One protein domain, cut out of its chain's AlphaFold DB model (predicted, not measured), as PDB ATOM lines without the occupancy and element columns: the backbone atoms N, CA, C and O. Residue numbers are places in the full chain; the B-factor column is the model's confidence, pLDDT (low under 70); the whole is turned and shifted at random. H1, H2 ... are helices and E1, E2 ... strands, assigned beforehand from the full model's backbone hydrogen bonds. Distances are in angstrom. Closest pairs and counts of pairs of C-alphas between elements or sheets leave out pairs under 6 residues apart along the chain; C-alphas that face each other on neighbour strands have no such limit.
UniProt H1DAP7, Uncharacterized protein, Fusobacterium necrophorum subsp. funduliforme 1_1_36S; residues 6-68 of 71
ATOM      1  N   PRO A   6      16.036 -15.576  26.469       88.06
ATOM      2  CA  PRO A   6      16.126 -14.375  27.286       88.06
ATOM      3  C   PRO A   6      17.500 -14.245  27.938       88.06
ATOM      4  O   PRO A   6      18.108 -15.236  28.352       88.06
ATOM      5  N   VAL A   7      17.929 -13.003  28.150       92.69
ATOM      6  CA  VAL A   7      18.994 -12.714  29.111       92.69
ATOM      7  C   VAL A   7      18.426 -12.913  30.514       92.69
ATOM      8  O   VAL A   7      17.343 -12.414  30.831       92.69
ATOM      9  N   ARG A   8      19.143 -13.671  31.347       92.38
ATOM     10  CA  ARG A   8      18.779 -13.935  32.741       92.38
ATOM     11  C   ARG A   8      19.727 -13.184  33.662       92.38
ATOM     12  O   ARG A   8      20.922 -13.443  33.636       92.38
ATOM     13  N   GLU A   9      19.156 -12.367  34.533       93.88
ATOM     14  CA  GLU A   9      19.866 -11.662  35.599       93.88
ATOM     15  C   GLU A   9      19.280 -12.022  36.966       93.88
ATOM     16  O   GLU A   9      18.209 -12.633  37.061       93.88
ATOM     17  N   ILE A  10      19.972 -11.640  38.038       92.19
ATOM     18  CA  ILE A  10      19.496 -11.797  39.416       92.19
ATOM     19  C   ILE A  10      19.397 -10.415  40.052       92.19
ATOM     20  O   ILE A  10      20.341  -9.630  39.997       92.19
ATOM     21  N   ALA A  11      18.255 -10.132  40.673       88.62
ATOM     22  CA  ALA A  11      18.084  -8.950  41.504       88.62
ATOM     23  C   ALA A  11      17.818  -9.348  42.955       88.62
ATOM     24  O   ALA A  11      16.955 -10.184  43.240       88.62
ATOM     25  N   GLU A  12      18.544  -8.701  43.862       90.06
ATOM     26  CA  GLU A  12      18.303  -8.767  45.298       90.06
ATOM     27  C   GLU A  12      17.313  -7.662  45.687       90.06
ATOM     28  O   GLU A  12      17.553  -6.475  45.446       90.06
ATOM     29  N   LEU A  13      16.198  -8.042  46.309       87.94
ATOM     30  CA  LEU A  13      15.289  -7.093  46.938       87.94
ATOM     31  C   LEU A  13      15.619  -6.978  48.412       87.94
ATOM     32  O   LEU A  13      15.763  -7.981  49.109       87.94
ATOM     33  N   LYS A  14      15.689  -5.740  48.888       91.88
ATOM     34  CA  LYS A  14      15.951  -5.427  50.286       91.88
ATOM     35  C   LYS A  14      14.778  -4.674  50.886       91.88
ATOM     36  O   LYS A  14      14.215  -3.777  50.262       91.88
ATOM     37  N   ASN A  15      14.437  -5.027  52.113       92.25
ATOM     38  CA  ASN A  15      13.546  -4.248  52.948       92.25
ATOM     39  C   ASN A  15      14.330  -3.098  53.561       92.25
ATOM     40  O   ASN A  15      15.358  -3.308  54.203       92.25
ATOM     41  N   ILE A  16      13.815  -1.889  53.376       94.62
ATOM     42  CA  ILE A  16      14.342  -0.684  54.004       94.62
ATOM     43  C   ILE A  16      13.270  -0.218  54.991       94.62
ATOM     44  O   ILE A  16      12.191   0.187  54.546       94.62
ATOM     45  N   PRO A  17      13.516  -0.280  56.309       93.31
ATOM     46  CA  PRO A  17      12.522   0.129  57.286       93.31
ATOM     47  C   PRO A  17      12.222   1.625  57.135       93.31
ATOM     48  O   PRO A  17      13.120   2.464  57.088       93.31
ATOM     49  N   LYS A  18      10.933   1.962  57.048       95.44
ATOM     50  CA  LYS A  18      10.424   3.347  57.039       95.44
ATOM     51  C   LYS A  18       9.639   3.676  58.317       95.44
ATOM     52  O   LYS A  18       8.796   4.565  58.316       95.44
ATOM     53  N   PHE A  19       9.901   2.932  59.391       94.50
ATOM     54  CA  PHE A  19       9.234   3.014  60.691       94.50
ATOM     55  C   PHE A  19      10.255   2.830  61.826       94.50
ATOM     56  O   PHE A  19      11.387   2.413  61.577       94.50
ATOM     57  N   ASP A  20       9.863   3.121  63.071       95.19
ATOM     58  CA  ASP A  20      10.748   2.990  64.238       95.19
ATOM     59  C   ASP A  20      10.900   1.526  64.682       95.19
ATOM     60  O   ASP A  20      10.206   1.020  65.561       95.19
ATOM     61  N   VAL A  21      11.853   0.841  64.060       96.44
ATOM     62  CA  VAL A  21      12.221  -0.555  64.336       96.44
ATOM     63  C   VAL A  21      12.550  -0.838  65.806       96.44
ATOM     64  O   VAL A  21      12.319  -1.956  66.273       96.44
ATOM     65  N   ARG A  22      13.066   0.151  66.550       95.00
ATOM     66  CA  ARG A  22      13.444  -0.019  67.960       95.00
ATOM     67  C   ARG A  22      12.236   0.128  68.876       95.00
ATOM     68  O   ARG A  22      12.110  -0.665  69.806       95.00
ATOM     69  N   ALA A  23      11.329   1.063  68.586       97.06
ATOM     70  CA  ALA A  23      10.080   1.220  69.338       97.06
ATOM     71  C   ALA A  23       9.198  -0.039  69.295       97.06
ATOM     72  O   ALA A  23       8.509  -0.338  70.267       97.06
ATOM     73  N   TYR A  24       9.264  -0.815  68.209       95.50
ATOM     74  CA  TYR A  24       8.558  -2.098  68.090       95.50
ATOM     75  C   TYR A  24       9.324  -3.302  68.661       95.50
ATOM     76  O   TYR A  24       8.849  -4.432  68.554       95.50
ATOM     77  N   GLY A  25      10.504  -3.098  69.256       95.81
ATOM     78  CA  GLY A  25      11.282  -4.174  69.874       95.81
ATOM     79  C   GLY A  25      11.806  -5.220  68.884       95.81
ATOM     80  O   GLY A  25      11.992  -6.379  69.260       95.81
ATOM     81  N   LEU A  26      12.036  -4.850  67.617       94.19
ATOM     82  CA  LEU A  26      12.579  -5.788  66.634       94.19
ATOM     83  C   LEU A  26      14.028  -6.181  66.979       94.19
ATOM     84  O   LEU A  26      14.786  -5.350  67.485       94.19
ATOM     85  N   PRO A  27      14.459  -7.419  66.661       95.50
ATOM     86  CA  PRO A  27      15.861  -7.818  66.750       95.50
ATOM     87  C   PRO A  27      16.793  -6.897  65.954       95.50
ATOM     88  O   PRO A  27      16.430  -6.432  64.873       95.50
ATOM     89  N   SER A  28      18.030  -6.722  66.429       94.19
ATOM     90  CA  SER A  28      19.007  -5.796  65.833       94.19
ATOM     91  C   SER A  28      19.305  -6.039  64.354       94.19
ATOM     92  O   SER A  28      19.545  -5.092  63.615       94.19
ATOM     93  N   ARG A  29      19.197  -7.288  63.884       91.69
ATOM     94  CA  ARG A  29      19.343  -7.644  62.459       91.69
ATOM     95  C   ARG A  29      18.315  -6.987  61.523       91.69
ATOM     96  O   ARG A  29      18.500  -7.034  60.314       91.69
ATOM     97  N   TYR A  30      17.237  -6.424  62.065       92.75
ATOM     98  CA  TYR A  30      16.200  -5.710  61.314       92.75
ATOM     99  C   TYR A  30      16.222  -4.202  61.572       92.75
ATOM    100  O   TYR A  30      15.271  -3.508  61.223       92.75
ATOM    101  N   TRP A  31      17.257  -3.686  62.241       93.62
ATOM    102  CA  TRP A  31      17.354  -2.249  62.487       93.62
ATOM    103  C   TRP A  31      17.800  -1.467  61.251       93.62
ATOM    104  O   TRP A  31      17.436  -0.304  61.114       93.62
ATOM    105  N   ASP A  32      18.527  -2.123  60.349       92.62
ATOM    106  CA  ASP A  32      19.003  -1.560  59.086       92.62
ATOM    107  C   ASP A  32      18.269  -2.183  57.892       92.62
ATOM    108  O   ASP A  32      17.159  -2.677  58.019       92.62
ATOM    109  N   THR A  33      18.864  -2.137  56.700       92.38
ATOM    110  CA  THR A  33      18.321  -2.784  55.501       92.38
ATOM    111  C   THR A  33      18.560  -4.297  55.553       92.38
ATOM    112  O   THR A  33      19.699  -4.719  55.746       92.38
ATOM    113  N   TRP A  34      17.528  -5.121  55.333       90.19
ATOM    114  CA  TRP A  34      17.656  -6.589  55.311       90.19
ATOM    115  C   TRP A  34      17.182  -7.206  53.988       90.19
ATOM    116  O   TRP A  34      16.277  -6.658  53.355       90.19
ATOM    117  N   PRO A  35      17.736  -8.354  53.556       87.94
ATOM    118  CA  PRO A  35      17.266  -9.045  52.357       87.94
ATOM    119  C   PRO A  35      15.794  -9.455  52.492       87.94
ATOM    120  O   PRO A  35      15.366  -9.948  53.537       87.94
ATOM    121  N   TYR A  36      15.010  -9.241  51.439       85.06
ATOM    122  CA  TYR A  36      13.632  -9.715  51.326       85.06
ATOM    123  C   TYR A  36      13.590 -11.030  50.545       85.06
ATOM    124  O   TYR A  36      13.090 -12.025  51.064       85.06
ATOM    125  N   TYR A  37      14.140 -11.040  49.326       86.31
ATOM    126  CA  TYR A  37      14.361 -12.237  48.507       86.31
ATOM    127  C   TYR A  37      15.243 -11.919  47.288       86.31
ATOM    128  O   TYR A  37      15.300 -10.775  46.830       86.31
ATOM    129  N   GLU A  38      15.888 -12.946  46.737       88.50
ATOM    130  CA  GLU A  38      16.505 -12.912  45.407       88.50
ATOM    131  C   GLU A  38      15.520 -13.445  44.366       88.50
ATOM    132  O   GLU A  38      14.807 -14.424  44.614       88.50
ATOM    133  N   ARG A  39      15.488 -12.830  43.181       87.75
ATOM    134  CA  ARG A  39      14.701 -13.357  42.061       87.75
ATOM    135  C   ARG A  39      15.430 -13.283  40.738       87.75
ATOM    136  O   ARG A  39      16.207 -12.364  40.484       87.75
ATOM    137  N   ASN A  40      15.101 -14.241  39.879       91.38
ATOM    138  CA  ASN A  40      15.498 -14.199  38.482       91.38
ATOM    139  C   ASN A  40      14.716 -13.098  37.766       91.38
ATOM    140  O   ASN A  40      13.504 -12.975  37.936       91.38
ATOM    141  N   LEU A  41      15.418 -12.329  36.950       93.75
ATOM    142  CA  LEU A  41      14.845 -11.398  35.996       93.75
ATOM    143  C   LEU A  41      15.137 -11.919  34.594       93.75
ATOM    144  O   LEU A  41      16.256 -12.338  34.306       93.75
ATOM    145  N   TYR A  42      14.125 -11.887  33.734       95.06
ATOM    146  CA  TYR A  42      14.249 -12.287  32.340       95.06
ATOM    147  C   TYR A  42      14.021 -11.074  31.450       95.06
ATOM    148  O   TYR A  42      13.066 -10.322  31.657       95.06
ATOM    149  N   PHE A  43      14.900 -10.905  30.470       94.81
ATOM    150  CA  PHE A  43      14.857  -9.813  29.508       94.81
ATOM    151  C   PHE A  43      14.858 -10.385  28.095       94.81
ATOM    152  O   PHE A  43      15.753 -11.146  27.723       94.81
ATOM    153  N   TYR A  44      13.860  -9.997  27.311       93.44
ATOM    154  CA  TYR A  44      13.805 -10.250  25.877       93.44
ATOM    155  C   TYR A  44      13.965  -8.925  25.140       93.44
ATOM    156  O   TYR A  44      13.368  -7.922  25.528       93.44
ATOM    157  N   PHE A  45      14.745  -8.939  24.066       92.69
ATOM    158  CA  PHE A  45      14.937  -7.787  23.192       92.69
ATOM    159  C   PHE A  45      14.226  -8.067  21.875       92.69
ATOM    160  O   PHE A  45      14.584  -9.011  21.169       92.69
ATOM    161  N   TYR A  46      13.206  -7.275  21.562       89.19
ATOM    162  CA  TYR A  46      12.379  -7.475  20.376       89.19
ATOM    163  C   TYR A  46      12.049  -6.130  19.738       89.19
ATOM    164  O   TYR A  46      11.559  -5.235  20.414       89.19
ATOM    165  N   GLU A  47      12.374  -5.977  18.452       92.81
ATOM    166  CA  GLU A  47      12.128  -4.751  17.668       92.81
ATOM    167  C   GLU A  47      12.628  -3.448  18.323       92.81
ATOM    168  O   GLU A  47      12.046  -2.382  18.168       92.81
ATOM    169  N   GLY A  48      13.751  -3.524  19.044       91.38
ATOM    170  CA  GLY A  48      14.339  -2.375  19.743       91.38
ATOM    171  C   GLY A  48      13.741  -2.098  21.124       91.38
ATOM    172  O   GLY A  48      14.279  -1.267  21.852       91.38
ATOM    173  N   GLU A  49      12.705  -2.834  21.520       94.06
ATOM    174  CA  GLU A  49      12.062  -2.740  22.828       94.06
ATOM    175  C   GLU A  49      12.562  -3.824  23.792       94.06
ATOM    176  O   GLU A  49      12.985  -4.919  23.395       94.06
ATOM    177  N   VAL A  50      12.482  -3.519  25.090       94.69
ATOM    178  CA  VAL A  50      12.827  -4.449  26.173       94.69
ATOM    179  C   VAL A  50      11.554  -4.984  26.819       94.69
ATOM    180  O   VAL A  50      10.807  -4.249  27.464       94.69
ATOM    181  N   ILE A  51      11.341  -6.293  26.713       95.31
ATOM    182  CA  ILE A  51      10.267  -7.005  27.410       95.31
ATOM    183  C   ILE A  51      10.856  -7.637  28.672       95.31
ATOM    184  O   ILE A  51      11.784  -8.444  28.604       95.31
ATOM    185  N   TRP A  52      10.306  -7.282  29.831       95.25
ATOM    186  CA  TRP A  52      10.816  -7.686  31.142       95.25
ATOM    187  C   TRP A  52       9.680  -7.834  32.167       95.25
ATOM    188  O   TRP A  52       8.499  -7.686  31.843       95.25
ATOM    189  N   GLY A  53      10.028  -8.166  33.413       92.25
ATOM    190  CA  GLY A  53       9.064  -8.354  34.502       92.25
ATOM    191  C   GLY A  53       8.186  -9.597  34.320       92.25
ATOM    192  O   GLY A  53       8.616 -10.586  33.728       92.25
ATOM    193  N   ILE A  54       6.941  -9.542  34.814       94.31
ATOM    194  CA  ILE A  54       6.023 -10.697  34.786       94.31
ATOM    195  C   ILE A  54       5.742 -11.187  33.358       94.31
ATOM    196  O   ILE A  54       5.604 -12.384  33.128       94.31
ATOM    197  N   THR A  55       5.724 -10.280  32.378       96.06
ATOM    198  CA  THR A  55       5.532 -10.629  30.965       96.06
ATOM    199  C   THR A  55       6.639 -11.555  30.464       96.06
ATOM    200  O   THR A  55       6.352 -12.568  29.832       96.06
ATOM    201  N   ALA A  56       7.900 -11.258  30.788       95.25
ATOM    202  CA  ALA A  56       9.028 -12.101  30.405       95.25
ATOM    203  C   ALA A  56       8.994 -13.470  31.108       95.25
ATOM    204  O   ALA A  56       9.294 -14.491  30.490       95.25
ATOM    205  N   GLU A  57       8.558 -13.521  32.369       93.62
ATOM    206  CA  GLU A  57       8.377 -14.784  33.099       93.62
ATOM    207  C   GLU A  57       7.298 -15.677  32.457       93.62
ATOM    208  O   GLU A  57       7.509 -16.881  32.281       93.62
ATOM    209  N   ILE A  58       6.172 -15.090  32.034       95.00
ATOM    210  CA  ILE A  58       5.095 -15.806  31.329       95.00
ATOM    211  C   ILE A  58       5.586 -16.345  29.980       95.00
ATOM    212  O   ILE A  58       5.325 -17.505  29.648       95.00
ATOM    213  N   LEU A  59       6.316 -15.532  29.207       94.19
ATOM    214  CA  LEU A  59       6.880 -15.948  27.918       94.19
ATOM    215  C   LEU A  59       7.837 -17.129  28.081       94.19
ATOM    216  O   LEU A  59       7.721 -18.118  27.352       94.19
ATOM    217  N   LEU A  60       8.726 -17.074  29.073       93.38
ATOM    218  CA  LEU A  60       9.630 -18.178  29.379       93.38
ATOM    219  C   LEU A  60       8.855 -19.454  29.724       93.38
ATOM    220  O   LEU A  60       9.135 -20.518  29.163       93.38
ATOM    221  N   ALA A  61       7.862 -19.359  30.612       92.69
ATOM    222  CA  ALA A  61       7.035 -20.500  30.995       92.69
ATOM    223  C   ALA A  61       6.326 -21.123  29.780       92.69
ATOM    224  O   ALA A  61       6.315 -22.348  29.624       92.69
ATOM    225  N   TRP A  62       5.793 -20.289  28.883       93.31
ATOM    226  CA  TRP A  62       5.149 -20.736  27.650       93.31
ATOM    227  C   TRP A  62       6.129 -21.444  26.700       93.31
ATOM    228  O   TRP A  62       5.835 -22.550  26.235       93.31
ATOM    229  N   ILE A  63       7.315 -20.867  26.461       90.44
ATOM    230  CA  ILE A  63       8.370 -21.461  25.615       90.44
ATOM    231  C   ILE A  63       8.795 -22.826  26.168       90.44
ATOM    232  O   ILE A  63       8.856 -23.814  25.428       90.44
ATOM    233  N   LEU A  64       9.056 -22.906  27.475       89.44
ATOM    234  CA  LEU A  64       9.445 -24.151  28.137       89.44
ATOM    235  C   LEU A  64       8.327 -25.202  28.074       89.44
ATOM    236  O   LEU A  64       8.602 -26.378  27.818       89.44
ATOM    237  N   GLY A  65       7.069 -24.788  28.241       90.44
ATOM    238  CA  GLY A  65       5.901 -25.658  28.084       90.44
ATOM    239  C   GLY A  65       5.788 -26.245  26.673       90.44
ATOM    240  O   GLY A  65       5.612 -27.455  26.519       90.44
ATOM    241  N   LYS A  66       5.986 -25.424  25.633       84.94
ATOM    242  CA  LYS A  66       5.988 -25.872  24.226       84.94
ATOM    243  C   LYS A  66       7.101 -26.874  23.918       84.94
ATOM    244  O   LYS A  66       6.893 -27.769  23.103       84.94
ATOM    245  N   ARG A  67       8.265 -26.752  24.565       77.94
ATOM    246  CA  ARG A  67       9.383 -27.702  24.406       77.94
ATOM    247  C   ARG A  67       9.084 -29.066  25.030       77.94
ATOM    248  O   ARG A  67       9.498 -30.078  24.474       77.94
ATOM    249  N   LYS A  68       8.345 -29.111  26.144       72.25
ATOM    250  CA  LYS A  68       7.975 -30.374  26.812       72.25
ATOM    251  C   LYS A  68       6.932 -31.192  26.041       72.25
ATOM    252  O   LYS A  68       7.006 -32.410  26.083       72.25
TER     253      LYS A  68
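This is residues 6 to 68 of the 71 residues of an uncharacterized protein of Fusobacterium necrophorum subsp. funduliforme 1_1_36S (UniProt H1DAP7). A long antiparallel ribbon of E1 and E2 has a loop, residues 16 to 33, at one end; at the other, short E3 pairs with E2's end and H1 crosses E2, its residues 61 to 68 sticking out. The printed part has 63 residues, with E1, E2, E3, H1 in order, in a mixed class; sheet E1 - E2 - E3 is a meander, each strand the antiparallel neighbour of the one before. It is extended, radius of gyration of the C-alphas 18.0 A, spanning 52 by 29 by 14 A.

E1, residues 7 to 15, and E2, residues 34 to 46, form a hairpin, with N 9 and O 41 2.9 A apart. E2 bends by 53 degrees at residue 37. E2 and E3, residues 49 to 51, form another hairpin, with N 46 and O 49 3.0 A apart. H1, residues 54 to 68, is on the sheet, over E2, at a height of 9.9 A; the closest C-alphas are Tyr 42 and Ala 56, 5.6 A. Every O i to N i+4 pair in H1 is within hydrogen-bond range.

E1 runs 25.9 A from C-alpha 7 at (18.994, -12.714, 29.111), E2 35.3 A, E3 6.5 A, and H1 21.3 A to C-alpha 68 at (7.975, -30.374, 26.812).

The C-alphas farthest apart, Ala 23 and Arg 67, are 53.4 A apart. The printed part has no cut; E1 to E2 is a long link. No printed residue is under 70 in pLDDT.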